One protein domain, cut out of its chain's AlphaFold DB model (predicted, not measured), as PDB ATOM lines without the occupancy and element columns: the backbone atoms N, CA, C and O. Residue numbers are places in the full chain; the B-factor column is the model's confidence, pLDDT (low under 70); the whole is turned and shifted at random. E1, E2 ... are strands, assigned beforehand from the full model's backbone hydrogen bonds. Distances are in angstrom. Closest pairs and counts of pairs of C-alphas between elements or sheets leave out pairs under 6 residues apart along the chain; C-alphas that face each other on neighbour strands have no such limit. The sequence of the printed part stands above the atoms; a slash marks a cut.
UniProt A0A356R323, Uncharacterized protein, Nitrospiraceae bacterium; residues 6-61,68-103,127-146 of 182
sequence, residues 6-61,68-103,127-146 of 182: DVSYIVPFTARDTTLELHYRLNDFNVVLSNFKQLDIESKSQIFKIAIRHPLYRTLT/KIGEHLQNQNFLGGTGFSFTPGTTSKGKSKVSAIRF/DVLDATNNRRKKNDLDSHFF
ATOM      1  N   ASP A   6     220.527 239.640 120.435       91.12
ATOM      2  CA  ASP A   6     221.888 239.604 119.908       91.12
ATOM      3  C   ASP A   6     222.129 240.853 119.058       91.12
ATOM      4  O   ASP A   6     221.506 241.031 118.012       91.12
ATOM      5  N   VAL A   7     222.983 241.752 119.545       93.75
ATOM      6  CA  VAL A   7     223.267 243.044 118.912       93.75
ATOM      7  C   VAL A   7     224.769 243.185 118.737       93.75
ATOM      8  O   VAL A   7     225.532 243.073 119.697       93.75
ATOM      9  N   SER A   8     225.197 243.474 117.510       94.88
ATOM     10  CA  SER A   8     226.597 243.735 117.170       94.88
ATOM     11  C   SER A   8     226.726 245.029 116.379       94.88
ATOM     12  O   SER A   8     225.869 245.338 115.549       94.88
ATOM     13  N   TYR A   9     227.800 245.773 116.624       95.75
ATOM     14  CA  TYR A   9     228.151 246.966 115.868       95.75
ATOM     15  C   TYR A   9     229.653 246.981 115.592       95.75
ATOM     16  O   TYR A   9     230.455 246.816 116.512       95.75
ATOM     17  N   ILE A  10     230.029 247.157 114.323       96.56
ATOM     18  CA  ILE A  10     231.417 247.120 113.857       96.56
ATOM     19  C   ILE A  10     231.705 248.399 113.084       96.56
ATOM     20  O   ILE A  10     230.995 248.719 112.133       96.56
ATOM     21  N   VAL A  11     232.770 249.103 113.466       96.44
ATOM     22  CA  VAL A  11     233.209 250.332 112.796       96.44
ATOM     23  C   VAL A  11     234.677 250.226 112.395       96.44
ATOM     24  O   VAL A  11     235.520 249.988 113.268       96.44
ATOM     25  N   PRO A  12     235.013 250.425 111.106       95.56
ATOM     26  CA  PRO A  12     236.385 250.669 110.694       95.56
ATOM     27  C   PRO A  12     236.798 252.087 111.106       95.56
ATOM     28  O   PRO A  12     236.067 253.045 110.867       95.56
ATOM     29  N   PHE A  13     237.966 252.235 111.725       92.69
ATOM     30  CA  PHE A  13     238.446 253.536 112.213       92.69
ATOM     31  C   PHE A  13     239.844 253.911 111.701       92.69
ATOM     32  O   PHE A  13     240.408 254.921 112.116       92.69
ATOM     33  N   THR A  14     240.420 253.121 110.789       92.88
ATOM     34  CA  THR A  14     241.697 253.438 110.133       92.88
ATOM     35  C   THR A  14     241.654 253.108 108.644       92.88
ATOM     36  O   THR A  14     240.872 252.265 108.212       92.88
ATOM     37  N   ALA A  15     242.564 253.707 107.868       88.38
ATOM     38  CA  ALA A  15     242.733 253.426 106.437       88.38
ATOM     39  C   ALA A  15     243.230 251.997 106.129       88.38
ATOM     40  O   ALA A  15     243.237 251.586 104.973       88.38
ATOM     41  N   ARG A  16     243.669 251.242 107.147       89.94
ATOM     42  CA  ARG A  16     244.068 249.827 107.028       89.94
ATOM     43  C   ARG A  16     242.950 248.877 107.466       89.94
ATOM     44  O   ARG A  16     243.241 247.771 107.909       89.94
ATOM     45  N   ASP A  17     241.696 249.326 107.430       92.44
ATOM     46  CA  ASP A  17     240.518 248.555 107.848       92.44
ATOM     47  C   ASP A  17     240.647 247.963 109.262       92.44
ATOM     48  O   ASP A  17     240.244 246.833 109.537       92.44
ATOM     49  N   THR A  18     241.241 248.718 110.194       96.38
ATOM     50  CA  THR A  18     241.191 248.327 111.609       96.38
ATOM     51  C   THR A  18     239.787 248.550 112.128       96.38
ATOM     52  O   THR A  18     239.267 249.660 112.013       96.38
ATOM     53  N   THR A  19     239.193 247.518 112.716       97.38
ATOM     54  CA  THR A  19     237.799 247.548 113.156       97.38
ATOM     55  C   THR A  19     237.686 247.444 114.665       97.38
ATOM     56  O   THR A  19     238.364 246.623 115.288       97.38
ATOM     57  N   LEU A  20     236.784 248.237 115.236       97.25
ATOM     58  CA  LEU A  20     236.285 248.080 116.596       97.25
ATOM     59  C   LEU A  20     234.914 247.407 116.523       97.25
ATOM     60  O   LEU A  20     234.041 247.866 115.790       97.25
ATOM     61  N   GLU A  21     234.730 246.339 117.284       97.12
ATOM     62  CA  GLU A  21     233.466 245.632 117.450       97.12
ATOM     63  C   GLU A  21     232.982 245.788 118.893       97.12
ATOM     64  O   GLU A  21     233.721 245.507 119.840       97.12
ATOM     65  N   LEU A  22     231.721 246.185 119.038       96.25
ATOM     66  CA  LEU A  22     230.956 246.099 120.275       96.25
ATOM     67  C   LEU A  22     229.844 245.078 120.072       96.25
ATOM     68  O   LEU A  22     229.124 245.119 119.074       96.25
ATOM     69  N   HIS A  23     229.702 244.154 121.010       94.94
ATOM     70  CA  HIS A  23     228.748 243.060 120.890       94.94
ATOM     71  C   HIS A  23     228.114 242.752 122.240       94.94
ATOM     72  O   HIS A  23     228.806 242.638 123.254       94.94
ATOM     73  N   TYR A  24     226.791 242.634 122.243       91.62
ATOM     74  CA  TYR A  24     225.999 242.295 123.412       91.62
ATOM     75  C   TYR A  24     225.033 241.166 123.071       91.62
ATOM     76  O   TYR A  24     224.270 241.257 122.108       91.62
ATOM     77  N   ARG A  25     225.050 240.106 123.881       88.50
ATOM     78  CA  ARG A  25     224.161 238.952 123.726       88.50
ATOM     79  C   ARG A  25     223.495 238.602 125.046       88.50
ATOM     80  O   ARG A  25     224.160 238.494 126.074       88.50
ATOM     81  N   LEU A  26     222.194 238.356 124.983       83.94
ATOM     82  CA  LEU A  26     221.364 237.879 126.079       83.94
ATOM     83  C   LEU A  26     220.728 236.547 125.684       83.94
ATOM     84  O   LEU A  26     220.016 236.461 124.682       83.94
ATOM     85  N   ASN A  27     220.951 235.527 126.501       78.12
ATOM     86  CA  ASN A  27     220.299 234.232 126.376       78.12
ATOM     87  C   ASN A  27     219.433 233.981 127.613       78.12
ATOM     88  O   ASN A  27     219.893 234.181 128.739       78.12
ATOM     89  N   ASP A  28     218.208 233.517 127.388       68.50
ATOM     90  CA  ASP A  28     217.306 233.033 128.431       68.50
ATOM     91  C   ASP A  28     216.969 231.572 128.111       68.50
ATOM     92  O   ASP A  28     216.537 231.264 126.995       68.50
ATOM     93  N   PHE A  29     217.256 230.663 129.039       63.62
ATOM     94  CA  PHE A  29     217.082 229.226 128.860       63.62
ATOM     95  C   PHE A  29     216.179 228.661 129.955       63.62
ATOM     96  O   PHE A  29     216.506 228.770 131.132       63.62
ATOM     97  N   ASN A  30     215.135 227.933 129.553       53.91
ATOM     98  CA  ASN A  30     214.382 227.037 130.431       53.91
ATOM     99  C   ASN A  30     214.661 225.588 130.020       53.91
ATOM    100  O   ASN A  30     214.419 225.202 128.872       53.91
ATOM    101  N   VAL A  31     215.191 224.775 130.937       52.16
ATOM    102  CA  VAL A  31     215.453 223.353 130.669       52.16
ATOM    103  C   VAL A  31     214.153 222.567 130.853       52.16
ATOM    104  O   VAL A  31     213.816 222.140 131.949       52.16
ATOM    105  N   VAL A  32     213.413 222.345 129.762       49.00
ATOM    106  CA  VAL A  32     212.150 221.578 129.773       49.00
ATOM    107  C   VAL A  32     212.394 220.127 129.335       49.00
ATOM    108  O   VAL A  32     211.900 219.680 128.303       49.00
ATOM    109  N   LEU A  33     213.183 219.364 130.094       41.94
ATOM    110  CA  LEU A  33     213.231 217.905 129.926       41.94
ATOM    111  C   LEU A  33     212.095 217.285 130.753       41.94
ATOM    112  O   LEU A  33     211.980 217.542 131.949       41.94
ATOM    113  N   SER A  34     211.244 216.466 130.129       44.88
ATOM    114  CA  SER A  34     210.008 215.902 130.710       44.88
ATOM    115  C   SER A  34     210.193 215.183 132.051       44.88
ATOM    116  O   SER A  34     209.292 215.190 132.883       44.88
ATOM    117  N   ASN A  35     211.375 214.615 132.279       46.72
ATOM    118  CA  ASN A  35     211.745 213.830 133.458       46.72
ATOM    119  C   ASN A  35     212.293 214.718 134.596       46.72
ATOM    120  O   ASN A  35     212.484 214.241 135.708       46.72
ATOM    121  N   PHE A  36     212.540 216.002 134.315       45.09
ATOM    122  CA  PHE A  36     213.076 217.006 135.237       45.09
ATOM    123  C   PHE A  36     212.109 218.177 135.452       45.09
ATOM    124  O   PHE A  36     212.491 219.157 136.068       45.09
ATOM    125  N   LYS A  37     210.837 218.081 135.028       47.66
ATOM    126  CA  LYS A  37     209.813 219.123 135.271       47.66
ATOM    127  C   LYS A  37     209.636 219.512 136.749       47.66
ATOM    128  O   LYS A  37     209.133 220.591 137.021       47.66
ATOM    129  N   GLN A  38     210.007 218.640 137.693       48.62
ATOM    130  CA  GLN A  38     210.007 218.959 139.131       48.62
ATOM    131  C   GLN A  38     211.194 219.839 139.556       48.62
ATOM    132  O   GLN A  38     211.117 220.518 140.575       48.62
ATOM    133  N   LEU A  39     212.280 219.834 138.780       49.25
ATOM    134  CA  LEU A  39     213.452 220.682 138.943       49.25
ATOM    135  C   LEU A  39     213.360 221.789 137.887       49.25
ATOM    136  O   LEU A  39     213.910 221.681 136.798       49.25
ATOM    137  N   ASP A  40     212.596 222.828 138.196       53.00
ATOM    138  CA  ASP A  40     212.423 224.034 137.382       53.00
ATOM    139  C   ASP A  40     213.754 224.800 137.255       53.00
ATOM    140  O   ASP A  40     214.082 225.650 138.088       53.00
ATOM    141  N   ILE A  41     214.588 224.395 136.288       53.84
ATOM    142  CA  ILE A  41     215.932 224.942 136.067       53.84
ATOM    143  C   ILE A  41     215.882 226.021 134.985       53.84
ATOM    144  O   ILE A  41     215.729 225.718 133.796       53.84
ATOM    145  N   GLU A  42     216.104 227.266 135.403       60.84
ATOM    146  CA  GLU A  42     216.265 228.418 134.510       60.84
ATOM    147  C   GLU A  42     217.733 228.861 134.481       60.84
ATOM    148  O   GLU A  42     218.410 228.897 135.512       60.84
ATOM    149  N   SER A  43     218.246 229.234 133.309       64.94
ATOM    150  CA  SER A  43     219.594 229.783 133.154       64.94
ATOM    151  C   SER A  43     219.564 231.036 132.290       64.94
ATOM    152  O   SER A  43     219.159 231.005 131.130       64.94
ATOM    153  N   LYS A  44     220.026 232.152 132.852       69.94
ATOM    154  CA  LYS A  44     220.144 233.442 132.167       69.94
ATOM    155  C   LYS A  44     221.608 233.776 131.970       69.94
ATOM    156  O   LYS A  44     222.390 233.737 132.919       69.94
ATOM    157  N   SER A  45     221.976 234.114 130.741       78.62
ATOM    158  CA  SER A  45     223.353 234.410 130.359       78.62
ATOM    159  C   SER A  45     223.443 235.740 129.623       78.62
ATOM    160  O   SER A  45     222.694 235.985 128.679       78.62
ATOM    161  N   GLN A  46     224.366 236.595 130.050       83.19
ATOM    162  CA  GLN A  46     224.634 237.903 129.459       83.19
ATOM    163  C   GLN A  46     226.098 237.987 129.055       83.19
ATOM    164  O   GLN A  46     226.981 237.669 129.849       83.19
ATOM    165  N   ILE A  47     226.358 238.429 127.830       87.12
ATOM    166  CA  ILE A  47     227.702 238.532 127.268       87.12
ATOM    167  C   ILE A  47     227.894 239.939 126.741       87.12
ATOM    168  O   ILE A  47     227.123 240.397 125.902       87.12
ATOM    169  N   PHE A  48     228.955 240.593 127.196       90.94
ATOM    170  CA  PHE A  48     229.439 241.838 126.625       90.94
ATOM    171  C   PHE A  48     230.850 241.629 126.079       90.94
ATOM    172  O   PHE A  48     231.735 241.164 126.800       90.94
ATOM    173  N   LYS A  49     231.063 241.963 124.806       94.12
ATOM    174  CA  LYS A  49     232.333 241.783 124.102       94.12
ATOM    175  C   LYS A  49     232.753 243.084 123.430       94.12
ATOM    176  O   LYS A  49     231.972 243.720 122.726       94.12
ATOM    177  N   ILE A  50     234.023 243.427 123.612       95.69
ATOM    178  CA  ILE A  50     234.721 244.479 122.873       95.69
ATOM    179  C   ILE A  50     235.883 243.820 122.141       95.69
ATOM    180  O   ILE A  50     236.699 243.139 122.764       95.69
ATOM    181  N   ALA A  51     235.997 244.027 120.834       96.81
ATOM    182  CA  ALA A  51     237.111 243.499 120.057       96.81
ATOM    183  C   ALA A  51     237.719 244.559 119.145       96.81
ATOM    184  O   ALA A  51     237.012 245.326 118.506       96.81
ATOM    185  N   ILE A  52     239.045 244.576 119.061       97.88
ATOM    186  CA  ILE A  52     239.781 245.339 118.055       97.88
ATOM    187  C   ILE A  52     240.469 244.333 117.146       97.88
ATOM    188  O   ILE A  52     241.200 243.470 117.637       97.88
ATOM    189  N   ARG A  53     240.261 244.462 115.836       97.62
ATOM    190  CA  ARG A  53     240.905 243.642 114.805       97.62
ATOM    191  C   ARG A  53     241.709 244.529 113.869       97.62
ATOM    192  O   ARG A  53     241.202 245.533 113.382       97.62
ATOM    193  N   HIS A  54     242.950 244.140 113.607       97.56
ATOM    194  CA  HIS A  54     243.868 244.851 112.727       97.56
ATOM    195  C   HIS A  54     244.424 243.896 111.658       97.56
ATOM    196  O   HIS A  54     245.131 242.946 112.014       97.56
ATOM    197  N   PRO A  55     244.129 244.120 110.366       97.00
ATOM    198  CA  PRO A  55     244.804 243.435 109.267       97.00
ATOM    199  C   PRO A  55     246.273 243.879 109.199       97.00
ATOM    200  O   PRO A  55     246.563 245.048 108.960       97.00
ATOM    201  N   LEU A  56     247.208 242.954 109.422       96.19
ATOM    202  CA  LEU A  56     248.650 243.219 109.319       96.19
ATOM    203  C   LEU A  56     249.131 243.171 107.869       96.19
ATOM    204  O   LEU A  56     250.009 243.934 107.476       96.19
ATOM    205  N   TYR A  57     248.560 242.260 107.086       95.44
ATOM    206  CA  TYR A  57     248.890 242.049 105.684       95.44
ATOM    207  C   TYR A  57     247.626 241.651 104.931       95.44
ATOM    208  O   TYR A  57     246.865 240.814 105.420       95.44
ATOM    209  N   ARG A  58     247.390 242.251 103.762       94.31
ATOM    210  CA  ARG A  58     246.205 241.974 102.950       94.31
ATOM    211  C   ARG A  58     246.496 242.156 101.465       94.31
ATOM    212  O   ARG A  58     246.965 243.211 101.047       94.31
ATOM    213  N   THR A  59     246.175 241.139 100.679       94.94
ATOM    214  CA  THR A  59     246.156 241.139  99.213       94.94
ATOM    215  C   THR A  59     244.801 240.617  98.723       94.94
ATOM    216  O   THR A  59     243.886 240.387  99.513       94.94
ATOM    217  N   LEU A  60     244.650 240.425  97.408       92.75
ATOM    218  CA  LEU A  60     243.447 239.813  96.829       92.75
ATOM    219  C   LEU A  60     243.279 238.335  97.219       92.75
ATOM    220  O   LEU A  60     242.163 237.819  97.183       92.75
ATOM    221  N   THR A  61     244.371 237.658  97.580       96.81
ATOM    222  CA  THR A  61     244.387 236.221  97.887       96.81
ATOM    223  C   THR A  61     244.682 235.931  99.347       96.81
ATOM    224  O   THR A  61     244.229 234.912  99.849       96.81
ATOM    225  N   LYS A  68     242.551 241.675 119.450       97.44
ATOM    226  CA  LYS A  68     242.469 241.698 120.910       97.44
ATOM    227  C   LYS A  68     241.005 241.802 121.304       97.44
ATOM    228  O   LYS A  68     240.300 242.684 120.825       97.44
ATOM    229  N   ILE A  69     240.555 240.894 122.157       96.38
ATOM    230  CA  ILE A  69     239.147 240.733 122.517       96.38
ATOM    231  C   ILE A  69     239.048 240.754 124.038       96.38
ATOM    232  O   ILE A  69     239.703 239.957 124.701       96.38
ATOM    233  N   GLY A  70     238.241 241.653 124.588       92.94
ATOM    234  CA  GLY A  70     237.794 241.609 125.975       92.94
ATOM    235  C   GLY A  70     236.354 241.116 126.022       92.94
ATOM    236  O   GLY A  70     235.520 241.576 125.244       92.94
ATOM    237  N   GLU A  71     236.061 240.177 126.910       89.44
ATOM    238  CA  GLU A  71     234.717 239.632 127.080       89.44
ATOM    239  C   GLU A  71     234.384 239.501 128.560       89.44
ATOM    240  O   GLU A  71     235.225 239.094 129.364       89.44
ATOM    241  N   HIS A  72     233.145 239.829 128.896       85.31
ATOM    242  CA  HIS A  72     232.566 239.629 130.211       85.31
ATOM    243  C   HIS A  72     231.268 238.837 130.067       85.31
ATOM    244  O   HIS A  72     230.338 239.270 129.386       85.31
ATOM    245  N   LEU A  73     231.231 237.670 130.699       82.12
ATOM    246  CA  LEU A  73     230.107 236.744 130.730       82.12
ATOM    247  C   LEU A  73     229.534 236.718 132.146       82.12
ATOM    248  O   LEU A  73     230.254 236.443 133.104       82.12
ATOM    249  N   GLN A  74     228.232 236.939 132.274       77.12
ATOM    250  CA  GLN A  74     227.490 236.731 133.511       77.12
ATOM    251  C   GLN A  74     226.463 235.627 133.299       77.12
ATOM    252  O   GLN A  74     225.620 235.728 132.414       77.12
ATOM    253  N   ASN A  75     226.525 234.592 134.126       72.19
ATOM    254  CA  ASN A  75     225.578 233.488 134.142       72.19
ATOM    255  C   ASN A  75     224.851 233.455 135.480       72.19
ATOM    256  O   ASN A  75     225.467 233.564 136.542       72.19
ATOM    257  N   GLN A  76     223.542 233.258 135.432       68.12
ATOM    258  CA  GLN A  76     222.713 233.084 136.607       68.12
ATOM    259  C   GLN A  76     221.804 231.876 136.427       68.12
ATOM    260  O   GLN A  76     221.020 231.825 135.485       68.12
ATOM    261  N   ASN A  77     221.915 230.929 137.352       67.38
ATOM    262  CA  ASN A  77     221.131 229.705 137.359       67.38
ATOM    263  C   ASN A  77     220.114 229.735 138.505       67.38
ATOM    264  O   ASN A  77     220.429 230.152 139.624       67.38
ATOM    265  N   PHE A  78     218.908 229.260 138.226       59.78
ATOM    266  CA  PHE A  78     217.811 229.116 139.172       59.78
ATOM    267  C   PHE A  78     217.362 227.654 139.208       59.78
ATOM    268  O   PHE A  78     217.443 226.955 138.202       59.78
ATOM    269  N   LEU A  79     216.915 227.196 140.375       59.00
ATOM    270  CA  LEU A  79     216.272 225.905 140.599       59.00
ATOM    271  C   LEU A  79     215.036 226.143 141.480       59.00
ATOM    272  O   LEU A  79     215.170 226.597 142.621       59.00
ATOM    273  N   GLY A  80     213.835 225.888 140.951       56.38
ATOM    274  CA  GLY A  80     212.577 226.108 141.680       56.38
ATOM    275  C   GLY A  80     212.370 227.569 142.092       56.38
ATOM    276  O   GLY A  80     211.975 227.839 143.223       56.38
ATOM    277  N   GLY A  81     212.750 228.517 141.227       59.12
ATOM    278  CA  GLY A  81     212.697 229.958 141.509       59.12
ATOM    279  C   GLY A  81     213.759 230.487 142.487       59.12
ATOM    280  O   GLY A  81     213.829 231.692 142.731       59.12
ATOM    281  N   THR A  82     214.627 229.625 143.032       53.81
ATOM    282  CA  THR A  82     215.726 230.022 143.930       53.81
ATOM    283  C   THR A  82     217.077 229.941 143.223       53.81
ATOM    284  O   THR A  82     217.322 229.030 142.442       53.81
ATOM    285  N   GLY A  83     217.972 230.908 143.449       57.19
ATOM    286  CA  GLY A  83     219.293 230.907 142.812       57.19
ATOM    287  C   GLY A  83     220.134 229.712 143.270       57.19
ATOM    288  O   GLY A  83     220.432 229.610 144.458       57.19
ATOM    289  N   PHE A  84     220.537 228.837 142.345       55.53
ATOM    290  CA  PHE A  84     221.214 227.574 142.659       55.53
ATOM    291  C   PHE A  84     222.548 227.441 141.924       55.53
ATOM    292  O   PHE A  84     222.692 227.821 140.763       55.53
ATOM    293  N   SER A  85     223.555 226.913 142.616       58.09
ATOM    294  CA  SER A  85     224.910 226.728 142.100       58.09
ATOM    295  C   SER A  85     225.135 225.252 141.769       58.09
ATOM    296  O   SER A  85     225.207 224.415 142.663       58.09
ATOM    297  N   PHE A  86     225.251 224.928 140.478       56.16
ATOM    298  CA  PHE A  86     225.548 223.566 140.006       56.16
ATOM    299  C   PHE A  86     227.053 223.236 140.018       56.16
ATOM    300  O   PHE A  86     227.442 222.124 139.666       56.16
ATOM    301  N   THR A  87     227.907 224.187 140.410       51.47
ATOM    302  CA  THR A  87     229.370 224.072 140.344       51.47
ATOM    303  C   THR A  87     229.990 224.593 141.644       51.47
ATOM    304  O   THR A  87     229.677 225.715 142.044       51.47
ATOM    305  N   PRO A  88     230.882 223.842 142.317       43.75
ATOM    306  CA  PRO A  88     231.640 224.375 143.449       43.75
ATOM    307  C   PRO A  88     232.390 225.643 143.011       43.75
ATOM    308  O   PRO A  88     233.129 225.587 142.036       43.75
ATOM    309  N   GLY A  89     232.151 226.785 143.665       47.72
ATOM    310  CA  GLY A  89     232.783 228.069 143.311       47.72
ATOM    311  C   GLY A  89     231.825 229.182 142.871       47.72
ATOM    312  O   GLY A  89     232.198 230.355 142.860       47.72
ATOM    313  N   THR A  90     230.557 228.875 142.583       51.00
ATOM    314  CA  THR A  90     229.557 229.913 142.275       51.00
ATOM    315  C   THR A  90     229.126 230.655 143.549       51.00
ATOM    316  O   THR A  90     229.058 230.060 144.625       51.00
ATOM    317  N   THR A  91     228.793 231.952 143.454       50.12
ATOM    318  CA  THR A  91     228.241 232.705 144.603       50.12
ATOM    319  C   THR A  91     227.009 231.968 145.142       50.12
ATOM    320  O   THR A  91     226.260 231.395 144.349       50.12
ATOM    321  N   SER A  92     226.729 232.047 146.450       49.94
ATOM    322  CA  SER A  92     225.585 231.426 147.156       49.94
ATOM    323  C   SER A  92     224.176 231.706 146.585       49.94
ATOM    324  O   SER A  92     223.188 231.246 147.144       49.94
ATOM    325  N   LYS A  93     224.070 232.452 145.477       54.53
ATOM    326  CA  LYS A  93     222.850 232.774 144.721       54.53
ATOM    327  C   LYS A  93     222.851 232.235 143.274       54.53
ATOM    328  O   LYS A  93     222.106 232.756 142.450       54.53
ATOM    329  N   GLY A  94     223.722 231.281 142.925       54.84
ATOM    330  CA  GLY A  94     223.768 230.677 141.579       54.84
ATOM    331  C   GLY A  94     224.336 231.576 140.473       54.84
ATOM    332  O   GLY A  94     224.076 231.345 139.295       54.84
ATOM    333  N   LYS A  95     225.095 232.619 140.841       62.34
ATOM    334  CA  LYS A  95     225.715 233.580 139.910       62.34
ATOM    335  C   LYS A  95     227.192 233.269 139.659       62.34
ATOM    336  O   LYS A  95     227.991 233.299 140.603       62.34
ATOM    337  N   SER A  96     227.550 233.022 138.401       67.19
ATOM    338  CA  SER A  96     228.934 232.926 137.926       67.19
ATOM    339  C   SER A  96     229.238 234.105 137.010       67.19
ATOM    340  O   SER A  96     228.410 234.489 136.187       67.19
ATOM    341  N   LYS A  97     230.419 234.698 137.159       69.81
ATOM    342  CA  LYS A  97     230.898 235.774 136.293       69.81
ATOM    343  C   LYS A  97     232.294 235.413 135.816       69.81
ATOM    344  O   LYS A  97     233.149 235.096 136.638       69.81
ATOM    345  N   VAL A  98     232.522 235.502 134.512       72.00
ATOM    346  CA  VAL A  98     233.810 235.212 133.882       72.00
ATOM    347  C   VAL A  98     234.215 236.410 133.039       72.00
ATOM    348  O   VAL A  98     233.507 236.793 132.109       72.00
ATOM    349  N   SER A  99     235.368 236.992 133.350       82.00
ATOM    350  CA  SER A  99     236.013 238.012 132.524       82.00
ATOM    351  C   SER A  99     237.221 237.384 131.839       82.00
ATOM    352  O   SER A  99     238.008 236.701 132.490       82.00
ATOM    353  N   ALA A 100     237.394 237.603 130.539       86.56
ATOM    354  CA  ALA A 100     238.541 237.076 129.806       86.56
ATOM    355  C   ALA A 100     239.078 238.081 128.788       86.56
ATOM    356  O   ALA A 100     238.320 238.759 128.090       86.56
ATOM    357  N   ILE A 101     240.402 238.122 128.656       91.75
ATOM    358  CA  ILE A 101     241.076 238.744 127.518       91.75
ATOM    359  C   ILE A 101     241.571 237.645 126.593       91.75
ATOM    360  O   ILE A 101     242.129 236.636 127.023       91.75
ATOM    361  N   ARG A 102     241.376 237.848 125.294       95.12
ATOM    362  CA  ARG A 102     241.821 236.928 124.259       95.12
ATOM    363  C   ARG A 102     242.642 237.656 123.214       95.12
ATOM    364  O   ARG A 102     242.311 238.766 122.801       95.12
ATOM    365  N   PHE A 103     243.698 236.994 122.775       97.44
ATOM    366  CA  PHE A 103     244.485 237.379 121.620       97.44
ATOM    367  C   PHE A 103     244.253 236.348 120.524       97.44
ATOM    368  O   PHE A 103     244.285 235.146 120.788       97.44
ATOM    369  N   ASP A 127     240.514 238.318 136.919       59.97
ATOM    370  CA  ASP A 127     239.738 238.713 138.102       59.97
ATOM    371  C   ASP A 127     239.483 240.233 138.123       59.97
ATOM    372  O   ASP A 127     240.031 240.979 138.931       59.97
ATOM    373  N   VAL A 128     238.701 240.727 137.157       52.91
ATOM    374  CA  VAL A 128     238.307 242.149 137.056       52.91
ATOM    375  C   VAL A 128     236.800 242.259 136.803       52.91
ATOM    376  O   VAL A 128     236.216 241.361 136.195       52.91
ATOM    377  N   LEU A 129     236.191 243.381 137.222       53.91
ATOM    378  CA  LEU A 129     234.741 243.675 137.165       53.91
ATOM    379  C   LEU A 129     233.874 242.842 138.126       53.91
ATOM    380  O   LEU A 129     232.816 242.343 137.738       53.91
ATOM    381  N   ASP A 130     234.303 242.706 139.387       52.47
ATOM    382  CA  ASP A 130     233.571 241.929 140.404       52.47
ATOM    383  C   ASP A 130     233.320 240.484 139.927       52.47
ATOM    384  O   ASP A 130     232.236 239.926 140.115       52.47
ATOM    385  N   ALA A 131     234.310 239.914 139.223       49.41
ATOM    386  CA  ALA A 131     234.350 238.498 138.894       49.41
ATOM    387  C   ALA A 131     234.314 237.712 140.211       49.41
ATOM    388  O   ALA A 131     234.958 238.095 141.187       49.41
ATOM    389  N   THR A 132     233.483 236.672 140.273       45.59
ATOM    390  CA  THR A 132     233.186 235.963 141.522       45.59
ATOM    391  C   THR A 132     234.479 235.465 142.171       45.59
ATOM    392  O   THR A 132     235.095 234.522 141.682       45.59
ATOM    393  N   ASN A 133     234.887 236.087 143.280       44.22
ATOM    394  CA  ASN A 133     236.072 235.702 144.032       44.22
ATOM    395  C   ASN A 133     235.673 235.064 145.370       44.22
ATOM    396  O   ASN A 133     235.390 235.720 146.371       44.22
ATOM    397  N   ASN A 134     235.704 233.736 145.444       43.56
ATOM    398  CA  ASN A 134     235.576 233.052 146.728       43.56
ATOM    399  C   ASN A 134     236.898 233.151 147.506       43.56
ATOM    400  O   ASN A 134     237.634 232.182 147.665       43.56
ATOM    401  N   ARG A 135     237.178 234.329 148.081       41.88
ATOM    402  CA  ARG A 135     238.338 234.586 148.963       41.88
ATOM    403  C   ARG A 135     238.419 233.675 150.204       41.88
ATOM    404  O   ARG A 135     239.372 233.785 150.967       41.88
ATOM    405  N   ARG A 136     237.443 232.788 150.449       43.41
ATOM    406  CA  ARG A 136     237.381 231.928 151.646       43.41
ATOM    407  C   ARG A 136     237.865 230.489 151.457       43.41
ATOM    408  O   ARG A 136     238.018 229.800 152.462       43.41
ATOM    409  N   LYS A 137     238.146 230.017 150.239       40.44
ATOM    410  CA  LYS A 137     238.730 228.680 150.032       40.44
ATOM    411  C   LYS A 137     239.858 228.752 149.013       40.44
ATOM    412  O   LYS A 137     239.661 229.174 147.883       40.44
ATOM    413  N   LYS A 138     241.041 228.302 149.431       36.50
ATOM    414  CA  LYS A 138     242.328 228.312 148.712       36.50
ATOM    415  C   LYS A 138     242.350 227.441 147.430       36.50
ATOM    416  O   LYS A 138     243.425 227.028 147.023       36.50
ATOM    417  N   ASN A 139     241.193 227.123 146.838       37.00
ATOM    418  CA  ASN A 139     241.058 226.201 145.704       37.00
ATOM    419  C   ASN A 139     239.905 226.519 144.720       37.00
ATOM    420  O   ASN A 139     239.659 225.710 143.834       37.00
ATOM    421  N   ASP A 140     239.213 227.661 144.836       39.56
ATOM    422  CA  ASP A 140     238.197 228.078 143.847       39.56
ATOM    423  C   ASP A 140     238.862 228.902 142.726       39.56
ATOM    424  O   ASP A 140     238.872 230.134 142.735       39.56
ATOM    425  N   LEU A 141     239.490 228.204 141.778       45.28
ATOM    426  CA  LEU A 141     240.088 228.765 140.563       45.28
ATOM    427  C   LEU A 141     239.048 228.790 139.431       45.28
ATOM    428  O   LEU A 141     239.117 227.945 138.548       45.28
ATOM    429  N   ASP A 142     238.091 229.720 139.430       55.56
ATOM    430  CA  ASP A 142     237.096 229.772 138.331       55.56
ATOM    431  C   ASP A 142     237.298 230.953 137.361       55.56
ATOM    432  O   ASP A 142     236.792 230.955 136.242       55.56
ATOM    433  N   SER A 143     238.112 231.945 137.738       53.62
ATOM    434  CA  SER A 143     238.384 233.140 136.920       53.62
ATOM    435  C   SER A 143     239.800 233.212 136.337       53.62
ATOM    436  O   SER A 143     240.024 234.001 135.424       53.62
ATOM    437  N   HIS A 144     240.745 232.373 136.782       70.25
ATOM    438  CA  HIS A 144     242.129 232.357 136.290       70.25
ATOM    439  C   HIS A 144     242.401 231.090 135.489       70.25
ATOM    440  O   HIS A 144     242.710 230.037 136.040       70.25
ATOM    441  N   PHE A 145     242.313 231.205 134.171       81.38
ATOM    442  CA  PHE A 145     242.660 230.120 133.265       81.38
ATOM    443  C   PHE A 145     243.532 230.641 132.132       81.38
ATOM    444  O   PHE A 145     243.436 231.804 131.740       81.38
ATOM    445  N   PHE A 146     244.344 229.753 131.574       87.94
ATOM    446  CA  PHE A 146     244.956 229.941 130.270       87.94
ATOM    447  C   PHE A 146     244.447 228.844 129.344       87.94
ATOM    448  O   PHE A 146     244.480 227.666 129.694       87.94
TER     449      PHE A 146
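What this domain is: This is residues 6 to 61, 68 to 103 and 127 to 146 of the 182 residues of an uncharacterized protein of Nitrospiraceae bacterium (UniProt A0A356R323). What is the main picture? One long, twisted sheet of five strands lies side by side in the order E1, E2, E3, E4, E5, with the end of E3 bending away and residues 127 to 146 beyond the E5 edge. What makes it up? The printed part has 112 residues, no named helix and five strands, E1 to E5 along the chain; the sheet is antiparallel and the class is all strand. How large is it? It is loose, with a radius of gyration of the C-alphas of 18.7 A, and spans 57 by 38 by 23 A.

How they stand to each other: How does the sheet begin? E1, residues 6 to 12, and E2, residues 19 to 30, form a hairpin with N 7 and O 24 2.9 A apart. E3, residues 41 to 58, forms a hairpin with E2, with N 21 and O 51 2.8 A apart; E1 E2 E3 are a meander, each strand the antiparallel neighbour of the one before. What follows? E4, residues 68 to 79, is antiparallel to E3 at 172 degrees, with N 44 and O 76 2.8 A apart. E5, residues 95 to 103, forms a hairpin with E4, with N 71 and O 100 2.9 A apart. Which strands are apart? E1 is apart from E4 and E5, and E2 from E5.

Where its parts are: Where are the ends? C-alpha 6 of E1 is at (221.888, 239.604, 119.908), and C-alpha 103 of E5 is at (244.485, 237.379, 121.620). Which are longest? E3 is 48.0 A long and bends by 61 degrees at residue 55; E4 is 36.4 A and E2 35.6 A.

The domain as a whole: Where are the cuts? C-alphas 61 and 68 are 23.7 A apart, and C-alphas 103 and 127 are 17.2 A apart. Which link is long? E4 to E5 is. Where is confidence low? Residues 28 to 44, 76 to 97 and 127 to 143 have pLDDT under 70.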